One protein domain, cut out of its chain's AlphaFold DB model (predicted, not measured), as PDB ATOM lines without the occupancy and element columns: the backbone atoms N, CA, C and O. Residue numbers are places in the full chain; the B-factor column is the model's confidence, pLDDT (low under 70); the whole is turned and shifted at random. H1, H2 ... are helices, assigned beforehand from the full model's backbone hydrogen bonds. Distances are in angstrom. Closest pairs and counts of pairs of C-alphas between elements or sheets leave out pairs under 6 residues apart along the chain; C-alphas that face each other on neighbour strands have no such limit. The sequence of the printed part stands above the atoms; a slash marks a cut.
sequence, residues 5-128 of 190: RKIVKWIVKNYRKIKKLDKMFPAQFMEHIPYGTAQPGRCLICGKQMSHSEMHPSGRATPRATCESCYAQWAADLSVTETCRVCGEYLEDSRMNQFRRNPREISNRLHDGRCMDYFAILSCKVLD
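Overview. This is residues 5 to 128 of the 190 residues of an uncharacterized protein of uncultured Desulfatiglans sp (UniProt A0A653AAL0). A small set of mostly short helices and long loops is gathered about one longer helix, H8, near the middle, with H1, H2 and H3 round one side of it. Toward the other end of the longest axis H6 and H7 pack together, while H4 and H5 are strung between long loops. The printed part has 124 residues with eight named helices, H1 to H8 in chain order, and no named strand; the class is all helix, though only 60 residues are in named elements. The whole is compact, with a radius of gyration of the C-alphas of 14.3 A, and spans 39 by 34 by 26 A.

Along the chain. H8, residues 114 to 126, is 18.3 A long and ends at C-alpha 126 (-14.351, -59.466, 127.714). H1, residues 5 to 15, is 15.0 A long and begins at C-alpha 5 (-5.555, -66.959, 136.141). H6, residues 93 to 101, measures 12.4 A, and H5, residues 68 to 76, 11.7 A. The others are H2 at 21 to 24, H3 at 27 to 32, H4 at 52 to 55 and H7 at 106 to 109.

Arrangement. H8 touches H1 with residues 117 to 121 alone, at a steep tilt of 62 degrees, opposite ways; the closest C-alphas, of Ile 11 and Asp 117, are 7.2 A apart. H3 is close to H8 but not clearly touching, with the C-alphas of Phe 29 and Cys 115 closest at 7.8 A. H2 and H8 are near each other, with 5 pairs of C-alphas within 10 A. H6 and H7 touch, closest at the C-alphas of Phe 99 and Asn 108, 5.2 A. H5 is close to H7 but not clearly touching, 7.2 A between the closest C-alphas, of Ala 75 and Ile 106. H4 and H8 are apart. Every O i to N i+4 pair is within hydrogen-bond range in H1, H3, H5, H6 and H8; H2, H4 and H7 are too short for one.

Size, cuts and confidence. The C-alphas farthest apart, of Lys 17 and Ser 79, are 40.3 A apart. The printed part has no cut. The links H3 to H4, H4 to H5 and H5 to H6 are long. Mean pLDDT of the printed part is 88.6; residue 5 and residues 78 to 81 are under 70.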
ATOM      1  N   ARG A   5      -4.890 -66.406 134.952       67.56
ATOM      2  CA  ARG A   5      -5.555 -66.959 136.141       67.56
ATOM      3  C   ARG A   5      -4.802 -66.636 137.427       67.56
ATOM      4  O   ARG A   5      -5.415 -66.472 138.481       67.56
ATOM      5  N   LYS A   6      -3.470 -66.535 137.370       75.94
ATOM      6  CA  LYS A   6      -2.657 -66.092 138.514       75.94
ATOM      7  C   LYS A   6      -2.848 -64.606 138.779       75.94
ATOM      8  O   LYS A   6      -2.925 -64.232 139.946       75.94
ATOM      9  N   ILE A   7      -2.968 -63.796 137.725       71.69
ATOM     10  CA  ILE A   7      -3.277 -62.367 137.854       71.69
ATOM     11  C   ILE A   7      -4.655 -62.200 138.492       71.69
ATOM     12  O   ILE A   7      -4.747 -61.536 139.516       71.69
ATOM     13  N   VAL A   8      -5.693 -62.882 138.000       71.00
ATOM     14  CA  VAL A   8      -7.039 -62.828 138.596       71.00
ATOM     15  C   VAL A   8      -7.006 -63.236 140.065       71.00
ATOM     16  O   VAL A   8      -7.493 -62.498 140.913       71.00
ATOM     17  N   LYS A   9      -6.361 -64.357 140.412       79.44
ATOM     18  CA  LYS A   9      -6.220 -64.772 141.819       79.44
ATOM     19  C   LYS A   9      -5.509 -63.724 142.672       79.44
ATOM     20  O   LYS A   9      -5.894 -63.522 143.824       79.44
ATOM     21  N   TRP A  10      -4.473 -63.075 142.141       80.69
ATOM     22  CA  TRP A  10      -3.767 -62.004 142.838       80.69
ATOM     23  C   TRP A  10      -4.657 -60.769 143.004       80.69
ATOM     24  O   TRP A  10      -4.762 -60.260 144.117       80.69
ATOM     25  N   ILE A  11      -5.359 -60.338 141.956       77.00
ATOM     26  CA  ILE A  11      -6.287 -59.203 141.999       77.00
ATOM     27  C   ILE A  11      -7.393 -59.486 143.018       77.00
ATOM     28  O   ILE A  11      -7.559 -58.724 143.964       77.00
ATOM     29  N   VAL A  12      -8.069 -60.631 142.919       76.69
ATOM     30  CA  VAL A  12      -9.097 -61.049 143.882       76.69
ATOM     31  C   VAL A  12      -8.539 -61.032 145.301       76.69
ATOM     32  O   VAL A  12      -9.179 -60.503 146.200       76.69
ATOM     33  N   LYS A  13      -7.330 -61.557 145.528       82.00
ATOM     34  CA  LYS A  13      -6.715 -61.580 146.862       82.00
ATOM     35  C   LYS A  13      -6.440 -60.176 147.414       82.00
ATOM     36  O   LYS A  13      -6.682 -59.953 148.598       82.00
ATOM     37  N   ASN A  14      -5.926 -59.259 146.596       79.38
ATOM     38  CA  ASN A  14      -5.527 -57.920 147.043       79.38
ATOM     39  C   ASN A  14      -6.706 -56.942 147.113       79.38
ATOM     40  O   ASN A  14      -6.727 -56.075 147.984       79.38
ATOM     41  N   TYR A  15      -7.710 -57.115 146.255       76.25
ATOM     42  CA  TYR A  15      -8.815 -56.175 146.100       76.25
ATOM     43  C   TYR A  15     -10.159 -56.684 146.627       76.25
ATOM     44  O   TYR A  15     -11.120 -55.928 146.606       76.25
ATOM     45  N   ARG A  16     -10.248 -57.895 147.202       73.94
ATOM     46  CA  ARG A  16     -11.514 -58.492 147.700       73.94
ATOM     47  C   ARG A  16     -12.377 -57.577 148.577       73.94
ATOM     48  O   ARG A  16     -13.583 -57.777 148.681       73.94
ATOM     49  N   LYS A  17     -11.750 -56.644 149.300       76.06
ATOM     50  CA  LYS A  17     -12.432 -55.726 150.222       76.06
ATOM     51  C   LYS A  17     -13.016 -54.498 149.522       76.06
ATOM     52  O   LYS A  17     -13.916 -53.872 150.072       76.06
ATOM     53  N   ILE A  18     -12.506 -54.148 148.343       77.38
ATOM     54  CA  ILE A  18     -12.931 -52.988 147.568       77.38
ATOM     55  C   ILE A  18     -13.815 -53.504 146.440       77.38
ATOM     56  O   ILE A  18     -13.343 -54.108 145.487       77.38
ATOM     57  N   LYS A  19     -15.123 -53.304 146.588       77.12
ATOM     58  CA  LYS A  19     -16.113 -53.860 145.663       77.12
ATOM     59  C   LYS A  19     -16.343 -53.009 144.415       77.12
ATOM     60  O   LYS A  19     -16.887 -53.529 143.451       77.12
ATOM     61  N   LYS A  20     -15.937 -51.735 144.436       84.31
ATOM     62  CA  LYS A  20     -16.213 -50.772 143.366       84.31
ATOM     63  C   LYS A  20     -14.938 -50.350 142.639       84.31
ATOM     64  O   LYS A  20     -13.944 -49.998 143.280       84.31
ATOM     65  N   LEU A  21     -14.987 -50.355 141.307       86.38
ATOM     66  CA  LEU A  21     -13.870 -49.980 140.430       86.38
ATOM     67  C   LEU A  21     -13.390 -48.542 140.649       86.38
ATOM     68  O   LEU A  21     -12.181 -48.313 140.672       86.38
ATOM     69  N   ASP A  22     -14.309 -47.601 140.869       87.88
ATOM     70  CA  ASP A  22     -14.022 -46.179 141.116       87.88
ATOM     71  C   ASP A  22     -13.200 -45.942 142.394       87.88
ATOM     72  O   ASP A  22     -12.510 -44.934 142.526       87.88
ATOM     73  N   LYS A  23     -13.255 -46.879 143.347       88.25
ATOM     74  CA  LYS A  23     -12.432 -46.862 144.563       88.25
ATOM     75  C   LYS A  23     -11.079 -47.542 144.376       88.25
ATOM     76  O   LYS A  23     -10.173 -47.300 145.169       88.25
ATOM     77  N   MET A  24     -10.941 -48.407 143.371       87.50
ATOM     78  CA  MET A  24      -9.705 -49.146 143.085       87.50
ATOM     79  C   MET A  24      -8.777 -48.377 142.147       87.50
ATOM     80  O   MET A  24      -7.554 -48.404 142.325       87.50
ATOM     81  N   PHE A  25      -9.350 -47.699 141.154       92.62
ATOM     82  CA  PHE A  25      -8.608 -47.075 140.067       92.62
ATOM     83  C   PHE A  25      -8.936 -45.587 139.928       92.62
ATOM     84  O   PHE A  25     -10.055 -45.173 140.228       92.62
ATOM     85  N   PRO A  26      -7.973 -44.773 139.463       93.19
ATOM     86  CA  PRO A  26      -8.220 -43.368 139.163       93.19
ATOM     87  C   PRO A  26      -9.311 -43.185 138.096       93.19
ATOM     88  O   PRO A  26      -9.440 -44.011 137.191       93.19
ATOM     89  N   ALA A  27     -10.047 -42.070 138.164       91.62
ATOM     90  CA  ALA A  27     -11.105 -41.734 137.205       91.62
ATOM     91  C   ALA A  27     -10.616 -41.761 135.746       91.62
ATOM     92  O   ALA A  27     -11.309 -42.280 134.874       91.62
ATOM     93  N   GLN A  28      -9.371 -41.327 135.507       93.06
ATOM     94  CA  GLN A  28      -8.762 -41.277 134.176       93.06
ATOM     95  C   GLN A  28      -8.758 -42.638 133.468       93.06
ATOM     96  O   GLN A  28      -8.826 -42.696 132.245       93.06
ATOM     97  N   PHE A  29      -8.693 -43.747 134.210       93.44
ATOM     98  CA  PHE A  29      -8.664 -45.082 133.608       93.44
ATOM     99  C   PHE A  29      -9.994 -45.393 132.914       93.44
ATOM    100  O   PHE A  29     -10.019 -45.925 131.804       93.44
ATOM    101  N   MET A  30     -11.094 -45.006 133.563       91.69
ATOM    102  CA  MET A  30     -12.455 -45.192 133.065       91.69
ATOM    103  C   MET A  30     -12.804 -44.214 131.937       91.69
ATOM    104  O   MET A  30     -13.713 -44.495 131.167       91.69
ATOM    105  N   GLU A  31     -12.089 -43.096 131.810       90.00
ATOM    106  CA  GLU A  31     -12.253 -42.156 130.693       90.00
ATOM    107  C   GLU A  31     -11.627 -42.691 129.396       90.00
ATOM    108  O   GLU A  31     -12.217 -42.558 128.326       90.00
ATOM    109  N   HIS A  32     -10.454 -43.333 129.482       90.12
ATOM    110  CA  HIS A  32      -9.740 -43.843 128.305       90.12
ATOM    111  C   HIS A  32     -10.289 -45.184 127.810       90.12
ATOM    112  O   HIS A  32     -10.418 -45.392 126.603       90.12
ATOM    113  N   ILE A  33     -10.594 -46.108 128.728       90.69
ATOM    114  CA  ILE A  33     -11.207 -47.401 128.402       90.69
ATOM    115  C   ILE A  33     -12.330 -47.668 129.413       90.69
ATOM    116  O   ILE A  33     -12.086 -48.295 130.444       90.69
ATOM    117  N   PRO A  34     -13.560 -47.195 129.145       91.94
ATOM    118  CA  PRO A  34     -14.658 -47.325 130.093       91.94
ATOM    119  C   PRO A  34     -14.991 -48.784 130.414       91.94
ATOM    120  O   PRO A  34     -15.202 -49.609 129.531       91.94
ATOM    121  N   TYR A  35     -15.134 -49.110 131.699       91.94
ATOM    122  CA  TYR A  35     -15.499 -50.470 132.113       91.94
ATOM    123  C   TYR A  35     -16.893 -50.904 131.618       91.94
ATOM    124  O   TYR A  35     -17.125 -52.085 131.352       91.94
ATOM    125  N   GLY A  36     -17.817 -49.950 131.465       90.69
ATOM    126  CA  GLY A  36     -19.173 -50.205 130.973       90.69
ATOM    127  C   GLY A  36     -19.245 -50.574 129.486       90.69
ATOM    128  O   GLY A  36     -20.207 -51.213 129.069       90.69
ATOM    129  N   THR A  37     -18.236 -50.223 128.680       91.25
ATOM    130  CA  THR A  37     -18.205 -50.587 127.250       91.25
ATOM    131  C   THR A  37     -17.629 -51.981 127.014       91.25
ATOM    132  O   THR A  37     -17.871 -52.575 125.961       91.25
ATOM    133  N   ALA A  38     -16.900 -52.532 127.987       94.06
ATOM    134  CA  ALA A  38     -16.399 -53.895 127.935       94.06
ATOM    135  C   ALA A  38     -17.559 -54.893 128.075       94.06
ATOM    136  O   ALA A  38     -18.258 -54.919 129.087       94.06
ATOM    137  N   GLN A  39     -17.746 -55.730 127.055       94.94
ATOM    138  CA  GLN A  39     -18.793 -56.750 126.999       94.94
ATOM    139  C   GLN A  39     -18.178 -58.123 126.691       94.94
ATOM    140  O   GLN A  39     -17.227 -58.184 125.901       94.94
ATOM    141  N   PRO A  40     -18.718 -59.219 127.256       95.88
ATOM    142  CA  PRO A  40     -18.275 -60.571 126.934       95.88
ATOM    143  C   PRO A  40     -18.297 -60.852 125.426       95.88
ATOM    144  O   PRO A  40     -19.242 -60.505 124.713       95.88
ATOM    145  N   GLY A  41     -17.227 -61.458 124.918       96.38
ATOM    146  CA  GLY A  41     -17.069 -61.818 123.511       96.38
ATOM    147  C   GLY A  41     -16.845 -60.645 122.551       96.38
ATOM    148  O   GLY A  41     -16.815 -60.861 121.338       96.38
ATOM    149  N   ARG A  42     -16.690 -59.404 123.032       97.56
ATOM    150  CA  ARG A  42     -16.531 -58.210 122.184       97.56
ATOM    151  C   ARG A  42     -15.189 -57.530 122.388       97.56
ATOM    152  O   ARG A  42     -14.688 -57.425 123.497       97.56
ATOM    153  N   CYS A  43     -14.607 -57.036 121.301       96.75
ATOM    154  CA  CYS A  43     -13.333 -56.330 121.330       96.75
ATOM    155  C   CYS A  43     -13.394 -55.141 122.290       96.75
ATOM    156  O   CYS A  43     -14.233 -54.258 122.121       96.75
ATOM    157  N   LEU A  44     -12.437 -55.074 123.214       95.19
ATOM    158  CA  LEU A  44     -12.340 -54.010 124.213       95.19
ATOM    159  C   LEU A  44     -12.226 -52.596 123.613       95.19
ATOM    160  O   LEU A  44     -12.582 -51.624 124.263       95.19
ATOM    161  N   ILE A  45     -11.712 -52.477 122.384       93.62
ATOM    162  CA  ILE A  45     -11.418 -51.180 121.756       93.62
ATOM    163  C   ILE A  45     -12.536 -50.733 120.819       93.62
ATOM    164  O   ILE A  45     -12.974 -49.592 120.882       93.62
ATOM    165  N   CYS A  46     -12.993 -51.617 119.930       95.50
ATOM    166  CA  CYS A  46     -13.971 -51.258 118.899       95.50
ATOM    167  C   CYS A  46     -15.369 -51.844 119.126       95.50
ATOM    168  O   CYS A  46     -16.255 -51.614 118.309       95.50
ATOM    169  N   GLY A  47     -15.575 -52.658 120.166       95.75
ATOM    170  CA  GLY A  47     -16.863 -53.293 120.470       95.75
ATOM    171  C   GLY A  47     -17.305 -54.385 119.485       95.75
ATOM    172  O   GLY A  47     -18.376 -54.965 119.659       95.75
ATOM    173  N   LYS A  48     -16.504 -54.695 118.453       97.31
ATOM    174  CA  LYS A  48     -16.803 -55.746 117.467       97.31
ATOM    175  C   LYS A  48     -16.882 -57.119 118.142       97.31
ATOM    176  O   LYS A  48     -15.976 -57.474 118.894       97.31
ATOM    177  N   GLN A  49     -17.901 -57.912 117.805       97.62
ATOM    178  CA  GLN A  49     -17.985 -59.319 118.206       97.62
ATOM    179  C   GLN A  49     -16.759 -60.098 117.705       97.62
ATOM    180  O   GLN A  49     -16.423 -60.042 116.519       97.62
ATOM    181  N   MET A  50     -16.105 -60.814 118.613       97.19
ATOM    182  CA  MET A  50     -14.962 -61.669 118.325       97.19
ATOM    183  C   MET A  50     -15.398 -63.129 118.283       97.19
ATOM    184  O   MET A  50     -16.227 -63.581 119.076       97.19
ATOM    185  N   SER A  51     -14.812 -63.880 117.361       96.19
ATOM    186  CA  SER A  51     -14.906 -65.337 117.358       96.19
ATOM    187  C   SER A  51     -14.083 -65.946 118.497       96.19
ATOM    188  O   SER A  51     -13.099 -65.363 118.964       96.19
ATOM    189  N   HIS A  52     -14.422 -67.170 118.903       94.62
ATOM    190  CA  HIS A  52     -13.631 -67.914 119.888       94.62
ATOM    191  C   HIS A  52     -12.163 -68.072 119.450       94.62
ATOM    192  O   HIS A  52     -11.258 -67.936 120.266       94.62
ATOM    193  N   SER A  53     -11.897 -68.292 118.158       94.12
ATOM    194  CA  SER A  53     -10.535 -68.375 117.609       94.12
ATOM    195  C   SER A  53      -9.761 -67.056 117.668       94.12
ATOM    196  O   SER A  53      -8.538 -67.068 117.795       94.12
ATOM    197  N   GLU A  54     -10.442 -65.910 117.584       92.94
ATOM    198  CA  GLU A  54      -9.793 -64.605 117.757       92.94
ATOM    199  C   GLU A  54      -9.393 -64.378 119.218       92.94
ATOM    200  O   GLU A  54      -8.261 -63.944 119.476       92.94
ATOM    201  N   MET A  55     -10.290 -64.730 120.149       93.88
ATOM    202  CA  MET A  55     -10.064 -64.659 121.597       93.88
ATOM    203  C   MET A  55      -9.008 -65.665 122.069       93.88
ATOM    204  O   MET A  55      -8.192 -65.336 122.926       93.88
ATOM    205  N   HIS A  56      -8.958 -66.853 121.464       92.94
ATOM    206  CA  HIS A  56      -8.041 -67.945 121.799       92.94
ATOM    207  C   HIS A  56      -7.245 -68.398 120.562       92.94
ATOM    208  O   HIS A  56      -7.484 -69.484 120.024       92.94
ATOM    209  N   PRO A  57      -6.293 -67.583 120.075       88.62
ATOM    210  CA  PRO A  57      -5.517 -67.933 118.891       88.62
ATOM    211  C   PRO A  57      -4.639 -69.165 119.122       88.62
ATOM    212  O   PRO A  57      -3.887 -69.246 120.096       88.62
ATOM    213  N   SER A  58      -4.670 -70.095 118.166       90.69
ATOM    214  CA  SER A  58      -3.821 -71.287 118.178       90.69
ATOM    215  C   SER A  58      -2.338 -70.913 118.237       90.69
ATOM    216  O   SER A  58      -1.876 -70.044 117.496       90.69
ATOM    217  N   GLY A  59      -1.577 -71.588 119.101       86.38
ATOM    218  CA  GLY A  59      -0.140 -71.350 119.252       86.38
ATOM    219  C   GLY A  59       0.221 -70.167 120.155       86.38
ATOM    220  O   GLY A  59       1.403 -69.848 120.284       86.38
ATOM    221  N   ARG A  60      -0.754 -69.528 120.817       81.69
ATOM    222  CA  ARG A  60      -0.482 -68.586 121.910       81.69
ATOM    223  C   ARG A  60      -1.064 -69.085 123.221       81.69
ATOM    224  O   ARG A  60      -2.162 -69.619 123.267       81.69
ATOM    225  N   ALA A  61      -0.307 -68.872 124.294       78.38
ATOM    226  CA  ALA A  61      -0.736 -69.227 125.643       78.38
ATOM    227  C   ALA A  61      -1.743 -68.225 126.228       78.38
ATOM    228  O   ALA A  61      -2.490 -68.573 127.137       78.38
ATOM    229  N   THR A  62      -1.746 -66.979 125.742       81.19
ATOM    230  CA  THR A  62      -2.554 -65.897 126.303       81.19
ATOM    231  C   THR A  62      -3.761 -65.580 125.418       81.19
ATOM    232  O   THR A  62      -3.591 -65.337 124.216       81.19
ATOM    233  N   PRO A  63      -4.980 -65.565 125.989       86.88
ATOM    234  CA  PRO A  63      -6.161 -65.099 125.281       86.88
ATOM    235  C   PRO A  63      -6.078 -63.592 125.003       86.88
ATOM    236  O   PRO A  63      -5.315 -62.862 125.643       86.88
ATOM    237  N   ARG A  64      -6.853 -63.119 124.024       90.69
ATOM    238  CA  ARG A  64      -6.885 -61.720 123.585       90.69
ATOM    239  C   ARG A  64      -8.256 -61.107 123.829       90.69
ATOM    240  O   ARG A  64      -9.250 -61.574 123.292       90.69
ATOM    241  N   ALA A  65      -8.274 -59.998 124.560       94.75
ATOM    242  CA  ALA A  65      -9.464 -59.167 124.748       94.75
ATOM    243  C   ALA A  65      -9.686 -58.150 123.608       94.75
ATOM    244  O   ALA A  65     -10.615 -57.344 123.647       94.75
ATOM    245  N   THR A  66      -8.823 -58.148 122.591       94.94
ATOM    246  CA  THR A  66      -8.893 -57.236 121.446       94.94
ATOM    247  C   THR A  66      -8.911 -58.020 120.142       94.94
ATOM    248  O   THR A  66      -8.210 -59.024 119.996       94.94
ATOM    249  N   CYS A  67      -9.713 -57.557 119.178       95.44
ATOM    250  CA  CYS A  67      -9.762 -58.170 117.856       95.44
ATOM    251  C   CYS A  67      -8.431 -57.976 117.123       95.44
ATOM    252  O   CYS A  67      -7.648 -57.081 117.453       95.44
ATOM    253  N   GLU A  68      -8.178 -58.796 116.104       93.19
ATOM    254  CA  GLU A  68      -6.891 -58.802 115.406       93.19
ATOM    255  C   GLU A  68      -6.520 -57.437 114.816       93.19
ATOM    256  O   GLU A  68      -5.366 -57.030 114.927       93.19
ATOM    257  N   SER A  69      -7.483 -56.691 114.268       94.31
ATOM    258  CA  SER A  69      -7.226 -55.367 113.695       94.31
ATOM    259  C   SER A  69      -6.820 -54.341 114.756       94.31
ATOM    260  O   SER A  69      -5.824 -53.646 114.575       94.31
ATOM    261  N   CYS A  70      -7.535 -54.266 115.883       93.12
ATOM    262  CA  CYS A  70      -7.184 -53.357 116.980       93.12
ATOM    263  C   CYS A  70      -5.874 -53.774 117.660       93.12
ATOM    264  O   CYS A  70      -5.055 -52.924 117.996       93.12
ATOM    265  N   TYR A  71      -5.640 -55.079 117.808       91.50
ATOM    266  CA  TYR A  71      -4.376 -55.620 118.303       91.50
ATOM    267  C   TYR A  71      -3.207 -55.253 117.379       91.50
ATOM    268  O   TYR A  71      -2.164 -54.800 117.845       91.50
ATOM    269  N   ALA A  72      -3.379 -55.422 116.066       90.00
ATOM    270  CA  ALA A  72      -2.372 -55.075 115.073       90.00
ATOM    271  C   ALA A  72      -2.098 -53.570 115.062       90.00
ATOM    272  O   ALA A  72      -0.938 -53.187 115.006       90.00
ATOM    273  N   GLN A  73      -3.126 -52.726 115.195       89.75
ATOM    274  CA  GLN A  73      -2.949 -51.283 115.369       89.75
ATOM    275  C   GLN A  73      -2.127 -50.978 116.625       89.75
ATOM    276  O   GLN A  73      -1.121 -50.287 116.540       89.75
ATOM    277  N   TRP A  74      -2.465 -51.568 117.775       86.75
ATOM    278  CA  TRP A  74      -1.701 -51.388 119.015       86.75
ATOM    279  C   TRP A  74      -0.231 -51.815 118.885       86.75
ATOM    280  O   TRP A  74       0.660 -51.150 119.424       86.75
ATOM    281  N   ALA A  75       0.022 -52.909 118.165       85.06
ATOM    282  CA  ALA A  75       1.359 -53.445 117.938       85.06
ATOM    283  C   ALA A  75       2.157 -52.656 116.883       85.06
ATOM    284  O   ALA A  75       3.365 -52.496 117.027       85.06
ATOM    285  N   ALA A  76       1.505 -52.172 115.824       81.81
ATOM    286  CA  ALA A  76       2.148 -51.468 114.715       81.81
ATOM    287  C   ALA A  76       2.439 -49.997 115.032       81.81
ATOM    288  O   ALA A  76       3.346 -49.416 114.443       81.81
ATOM    289  N   ASP A  77       1.695 -49.403 115.965       72.81
ATOM    290  CA  ASP A  77       1.711 -47.967 116.233       72.81
ATOM    291  C   ASP A  77       2.928 -47.493 117.059       72.81
ATOM    292  O   ASP A  77       2.807 -46.832 118.094       72.81
ATOM    293  N   LEU A  78       4.135 -47.895 116.659       60.41
ATOM    294  CA  LEU A  78       5.404 -47.467 117.261       60.41
ATOM    295  C   LEU A  78       5.601 -45.946 117.210       60.41
ATOM    296  O   LEU A  78       6.380 -45.424 118.001       60.41
ATOM    297  N   SER A  79       4.917 -45.256 116.296       53.44
ATOM    298  CA  SER A  79       5.172 -43.857 115.959       53.44
ATOM    299  C   SER A  79       4.222 -42.838 116.591       53.44
ATOM    300  O   SER A  79       4.599 -41.672 116.625       53.44
ATOM    301  N   VAL A  80       3.015 -43.203 117.049       56.75
ATOM    302  CA  VAL A  80       2.001 -42.176 117.384       56.75
ATOM    303  C   VAL A  80       1.872 -41.889 118.879       56.75
ATOM    304  O   VAL A  80       1.539 -40.760 119.228       56.75
ATOM    305  N   THR A  81       2.169 -42.824 119.789       66.88
ATOM    306  CA  THR A  81       2.017 -42.536 121.228       66.88
ATOM    307  C   THR A  81       3.044 -43.251 122.104       66.88
ATOM    308  O   THR A  81       2.986 -44.473 122.269       66.88
ATOM    309  N   GLU A  82       3.926 -42.479 122.747       88.69
ATOM    310  CA  GLU A  82       4.759 -42.908 123.887       88.69
ATOM    311  C   GLU A  82       3.957 -42.933 125.199       88.69
ATOM    312  O   GLU A  82       4.518 -42.838 126.285       88.69
ATOM    313  N   THR A  83       2.630 -43.037 125.114       91.94
ATOM    314  CA  THR A  83       1.720 -42.991 126.257       91.94
ATOM    315  C   THR A  83       1.063 -44.341 126.520       91.94
ATOM    316  O   THR A  83       0.854 -45.169 125.626       91.94
ATOM    317  N   CYS A  84       0.745 -44.577 127.787       92.81
ATOM    318  CA  CYS A  84       0.036 -45.743 128.271       92.81
ATOM    319  C   CYS A  84      -1.418 -45.698 127.804       92.81
ATOM    320  O   CYS A  84      -2.126 -44.719 128.027       92.81
ATOM    321  N   ARG A  85      -1.903 -46.792 127.212       89.62
ATOM    322  CA  ARG A  85      -3.275 -46.851 126.675       89.62
ATOM    323  C   ARG A  85      -4.376 -46.864 127.739       89.62
ATOM    324  O   ARG A  85      -5.535 -46.689 127.385       89.62
ATOM    325  N   VAL A  86      -4.031 -47.082 129.007       93.56
ATOM    326  CA  VAL A  86      -4.995 -47.097 130.118       93.56
ATOM    327  C   VAL A  86      -5.086 -45.741 130.812       93.56
ATOM    328  O   VAL A  86      -6.188 -45.258 131.026       93.56
ATOM    329  N   CYS A  87      -3.959 -45.124 131.177       94.94
ATOM    330  CA  CYS A  87      -3.977 -43.856 131.916       94.94
ATOM    331  C   CYS A  87      -3.715 -42.615 131.051       94.94
ATOM    332  O   CYS A  87      -3.945 -41.508 131.520       94.94
ATOM    333  N   GLY A  88      -3.206 -42.781 129.827       92.31
ATOM    334  CA  GLY A  88      -2.846 -41.678 128.932       92.31
ATOM    335  C   GLY A  88      -1.503 -41.001 129.236       92.31
ATOM    336  O   GLY A  88      -1.050 -40.183 128.439       92.31
ATOM    337  N   GLU A  89      -0.830 -41.344 130.337       94.31
ATOM    338  CA  GLU A  89       0.472 -40.769 130.713       94.31
ATOM    339  C   GLU A  89       1.636 -41.391 129.927       94.31
ATOM    340  O   GLU A  89       1.531 -42.512 129.429       94.31
ATOM    341  N   TYR A  90       2.774 -40.696 129.850       94.56
ATOM    342  CA  TYR A  90       3.977 -41.189 129.172       94.56
ATOM    343  C   TYR A  90       4.535 -42.474 129.811       94.56
ATOM    344  O   TYR A  90       4.604 -42.611 131.033       94.56
ATOM    345  N   LEU A  91       4.933 -43.428 128.971       93.44
ATOM    346  CA  LEU A  91       5.616 -44.656 129.366       93.44
ATOM    347  C   LEU A  91       7.101 -44.381 129.608       93.44
ATOM    348  O   LEU A  91       7.715 -43.554 128.942       93.44
ATOM    349  N   GLU A  92       7.697 -45.131 130.531       93.62
ATOM    350  CA  GLU A  92       9.136 -45.062 130.784       93.62
ATOM    351  C   GLU A  92       9.958 -45.513 129.565       93.62
ATOM    352  O   GLU A  92       9.591 -46.462 128.862       93.62
ATOM    353  N   ASP A  93      11.148 -44.933 129.386       92.44
ATOM    354  CA  ASP A  93      12.099 -45.338 128.339       92.44
ATOM    355  C   ASP A  93      12.420 -46.837 128.385       92.44
ATOM    356  O   ASP A  93      12.592 -47.491 127.352       92.44
ATOM    357  N   SER A  94      12.475 -47.406 129.592       92.81
ATOM    358  CA  SER A  94      12.698 -48.834 129.832       92.81
ATOM    359  C   SER A  94      11.638 -49.693 129.119       92.81
ATOM    360  O   SER A  94      11.977 -50.659 128.428       92.81
ATOM    361  N   ARG A  95      10.364 -49.297 129.217       90.81
ATOM    362  CA  ARG A  95       9.197 -49.943 128.605       90.81
ATOM    363  C   ARG A  95       9.170 -49.723 127.105       90.81
ATOM    364  O   ARG A  95       8.994 -50.683 126.356       90.81
ATOM    365  N   MET A  96       9.449 -48.502 126.655       91.06
ATOM    366  CA  MET A  96       9.545 -48.192 125.229       91.06
ATOM    367  C   MET A  96      10.648 -49.010 124.547       91.06
ATOM    368  O   MET A  96      10.452 -49.545 123.456       91.06
ATOM    369  N   ASN A  97      11.783 -49.214 125.216       91.94
ATOM    370  CA  ASN A  97      12.849 -50.087 124.731       91.94
ATOM    371  C   ASN A  97      12.424 -51.562 124.668       91.94
ATOM    372  O   ASN A  97      12.764 -52.253 123.705       91.94
ATOM    373  N   GLN A  98      11.663 -52.058 125.647       91.56
ATOM    374  CA  GLN A  98      11.098 -53.413 125.601       91.56
ATOM    375  C   GLN A  98      10.073 -53.566 124.473       91.56
ATOM    376  O   GLN A  98      10.090 -54.571 123.762       91.56
ATOM    377  N   PHE A  99       9.240 -52.551 124.251       89.75
ATOM    378  CA  PHE A  99       8.284 -52.520 123.152       89.75
ATOM    379  C   PHE A  99       8.983 -52.563 121.788       89.75
ATOM    380  O   PHE A  99       8.622 -53.378 120.947       89.75
ATOM    381  N   ARG A 100      10.051 -51.778 121.590       89.38
ATOM    382  CA  ARG A 100      10.873 -51.829 120.364       89.38
ATOM    383  C   ARG A 100      11.451 -53.227 120.106       89.38
ATOM    384  O   ARG A 100      11.559 -53.637 118.957       89.38
ATOM    385  N   ARG A 101      11.798 -53.972 121.162       92.06
ATOM    386  CA  ARG A 101      12.295 -55.358 121.059       92.06
ATOM    387  C   ARG A 101      11.185 -56.369 120.772       92.06
ATOM    388  O   ARG A 101      11.423 -57.340 120.062       92.06
ATOM    389  N   ASN A 102       9.997 -56.170 121.336       90.19
ATOM    390  CA  ASN A 102       8.845 -57.043 121.134       90.19
ATOM    391  C   ASN A 102       7.539 -56.229 121.043       90.19
ATOM    392  O   ASN A 102       6.818 -56.102 122.039       90.19
ATOM    393  N   PRO A 103       7.195 -55.717 119.846       87.75
ATOM    394  CA  PRO A 103       6.031 -54.848 119.666       87.75
ATOM    395  C   PRO A 103       4.697 -55.600 119.751       87.75
ATOM    396  O   PRO A 103       3.631 -55.003 119.857       87.75
ATOM    397  N   ARG A 104       4.723 -56.937 119.720       87.56
ATOM    398  CA  ARG A 104       3.519 -57.767 119.859       87.56
ATOM    399  C   ARG A 104       3.101 -57.934 121.323       87.56
ATOM    400  O   ARG A 104       1.997 -58.392 121.600       87.56
ATOM    401  N   GLU A 105       3.952 -57.586 122.275       88.94
ATOM    402  CA  GLU A 105       3.643 -57.733 123.691       88.94
ATOM    403  C   GLU A 105       2.917 -56.482 124.213       88.94
ATOM    404  O   GLU A 105       3.537 -55.451 124.470       88.94
ATOM    405  N   ILE A 106       1.589 -56.572 124.369       88.31
ATOM    406  CA  ILE A 106       0.747 -55.447 124.825       88.31
ATOM    407  C   ILE A 106       1.152 -54.961 126.217       88.31
ATOM    408  O   ILE A 106       1.031 -53.771 126.492       88.31
ATOM    409  N   SER A 107       1.672 -55.831 127.088       90.38
ATOM    410  CA  SER A 107       2.110 -55.407 128.424       90.38
ATOM    411  C   SER A 107       3.238 -54.362 128.389       90.38
ATOM    412  O   SER A 107       3.413 -53.615 129.347       90.38
ATOM    413  N   ASN A 108       3.950 -54.216 127.266       90.69
ATOM    414  CA  ASN A 108       4.941 -53.151 127.077       90.69
ATOM    415  C   ASN A 108       4.318 -51.782 126.738       90.69
ATOM    416  O   ASN A 108       5.034 -50.787 126.675       90.69
ATOM    417  N   ARG A 109       3.000 -51.721 126.508       90.31
ATOM    418  CA  ARG A 109       2.220 -50.503 126.212       90.31
ATOM    419  C   ARG A 109       1.442 -49.975 127.414       90.31
ATOM    420  O   ARG A 109       0.641 -49.050 127.275       90.31
ATOM    421  N   LEU A 110       1.639 -50.592 128.570       93.00
ATOM    422  CA  LEU A 110       0.957 -50.283 129.814       93.00
ATOM    423  C   LEU A 110       2.010 -50.052 130.895       93.00
ATOM    424  O   LEU A 110       3.060 -50.699 130.886       93.00
ATOM    425  N   HIS A 111       1.729 -49.154 131.839       94.38
ATOM    426  CA  HIS A 111       2.517 -49.111 133.069       94.38
ATOM    427  C   HIS A 111       2.300 -50.386 133.883       94.38
ATOM    428  O   HIS A 111       1.241 -51.019 133.827       94.38
ATOM    429  N   ASP A 112       3.298 -50.720 134.691       92.38
ATOM    430  CA  ASP A 112       3.159 -51.760 135.700       92.38
ATOM    431  C   ASP A 112       2.154 -51.382 136.796       92.38
ATOM    432  O   ASP A 112       1.718 -50.237 136.936       92.38
ATOM    433  N   GLY A 113       1.785 -52.378 137.602       92.88
ATOM    434  CA  GLY A 113       0.848 -52.204 138.704       92.88
ATOM    435  C   GLY A 113      -0.551 -51.884 138.190       92.88
ATOM    436  O   GLY A 113      -1.113 -52.633 137.393       92.88
ATOM    437  N   ARG A 114      -1.109 -50.745 138.622       93.19
ATOM    438  CA  ARG A 114      -2.540 -50.445 138.459       93.19
ATOM    439  C   ARG A 114      -3.017 -50.444 137.004       93.19
ATOM    440  O   ARG A 114      -4.118 -50.924 136.756       93.19
ATOM    441  N   CYS A 115      -2.237 -49.925 136.051       94.50
ATOM    442  CA  CYS A 115      -2.639 -49.896 134.635       94.50
ATOM    443  C   CYS A 115      -2.790 -51.316 134.071       94.50
ATOM    444  O   CYS A 115      -3.778 -51.628 133.405       94.50
ATOM    445  N   MET A 116      -1.830 -52.185 134.381       93.12
ATOM    446  CA  MET A 116      -1.862 -53.591 133.992       93.12
ATOM    447  C   MET A 116      -2.976 -54.360 134.716       93.12
ATOM    448  O   MET A 116      -3.666 -55.154 134.078       93.12
ATOM    449  N   ASP A 117      -3.209 -54.088 136.003       92.31
ATOM    450  CA  ASP A 117      -4.294 -54.706 136.778       92.31
ATOM    451  C   ASP A 117      -5.673 -54.332 136.218       92.31
ATOM    452  O   ASP A 117      -6.529 -55.197 136.031       92.31
ATOM    453  N   TYR A 118      -5.879 -53.055 135.886       94.19
ATOM    454  CA  TYR A 118      -7.116 -52.578 135.273       94.19
ATOM    455  C   TYR A 118      -7.359 -53.222 133.907       94.19
ATOM    456  O   TYR A 118      -8.444 -53.736 133.634       94.19
ATOM    457  N   PHE A 119      -6.325 -53.271 133.063       93.94
ATOM    458  CA  PHE A 119      -6.414 -53.932 131.765       93.94
ATOM    459  C   PHE A 119      -6.696 -55.435 131.895       93.94
ATOM    460  O   PHE A 119      -7.452 -55.994 131.099       93.94
ATOM    461  N   ALA A 120      -6.130 -56.099 132.906       92.00
ATOM    462  CA  ALA A 120      -6.412 -57.501 133.189       92.00
ATOM    463  C   ALA A 120      -7.876 -57.712 133.598       92.00
ATOM    464  O   ALA A 120      -8.513 -58.629 133.087       92.00
ATOM    465  N   ILE A 121      -8.435 -56.842 134.446       91.88
ATOM    466  CA  ILE A 121      -9.855 -56.866 134.838       91.88
ATOM    467  C   ILE A 121     -10.766 -56.708 133.616       91.88
ATOM    468  O   ILE A 121     -11.687 -57.506 133.431       91.88
ATOM    469  N   LEU A 122     -10.487 -55.726 132.753       93.69
ATOM    470  CA  LEU A 122     -11.220 -55.528 131.499       93.69
ATOM    471  C   LEU A 122     -11.125 -56.754 130.590       93.69
ATOM    472  O   LEU A 122     -12.124 -57.193 130.022       93.69
ATOM    473  N   SER A 123      -9.929 -57.336 130.489       93.69
ATOM    474  CA  SER A 123      -9.701 -58.529 129.679       93.69
ATOM    475  C   SER A 123     -10.508 -59.719 130.185       93.69
ATOM    476  O   SER A 123     -11.092 -60.429 129.379       93.69
ATOM    477  N   CYS A 124     -10.595 -59.912 131.503       91.81
ATOM    478  CA  CYS A 124     -11.392 -60.986 132.094       91.81
ATOM    479  C   CYS A 124     -12.886 -60.811 131.802       91.81
ATOM    480  O   CYS A 124     -13.530 -61.771 131.399       91.81
ATOM    481  N   LYS A 125     -13.416 -59.581 131.900       92.75
ATOM    482  CA  LYS A 125     -14.812 -59.286 131.531       92.75
ATOM    483  C   LYS A 125     -15.095 -59.604 130.061       92.75
ATOM    484  O   LYS A 125     -16.102 -60.224 129.746       92.75
ATOM    485  N   VAL A 126     -14.206 -59.197 129.155       95.00
ATOM    486  CA  VAL A 126     -14.351 -59.466 127.714       95.00
ATOM    487  C   VAL A 126     -14.257 -60.958 127.394       95.00
ATOM    488  O   VAL A 126     -14.941 -61.438 126.496       95.00
ATOM    489  N   LEU A 127     -13.414 -61.691 128.114       92.88
ATOM    490  CA  LEU A 127     -13.213 -63.126 127.916       92.88
ATOM    491  C   LEU A 127     -14.247 -63.996 128.646       92.88
ATOM    492  O   LEU A 127     -14.108 -65.212 128.621       92.88
ATOM    493  N   ASP A 128     -15.265 -63.382 129.256       91.56
ATOM    494  CA  ASP A 128     -16.320 -64.071 130.011       91.56
ATOM    495  C   ASP A 128     -15.779 -64.935 131.168       91.56
ATOM    496  O   ASP A 128     -16.292 -66.004 131.492       91.56
TER     497      ASP A 128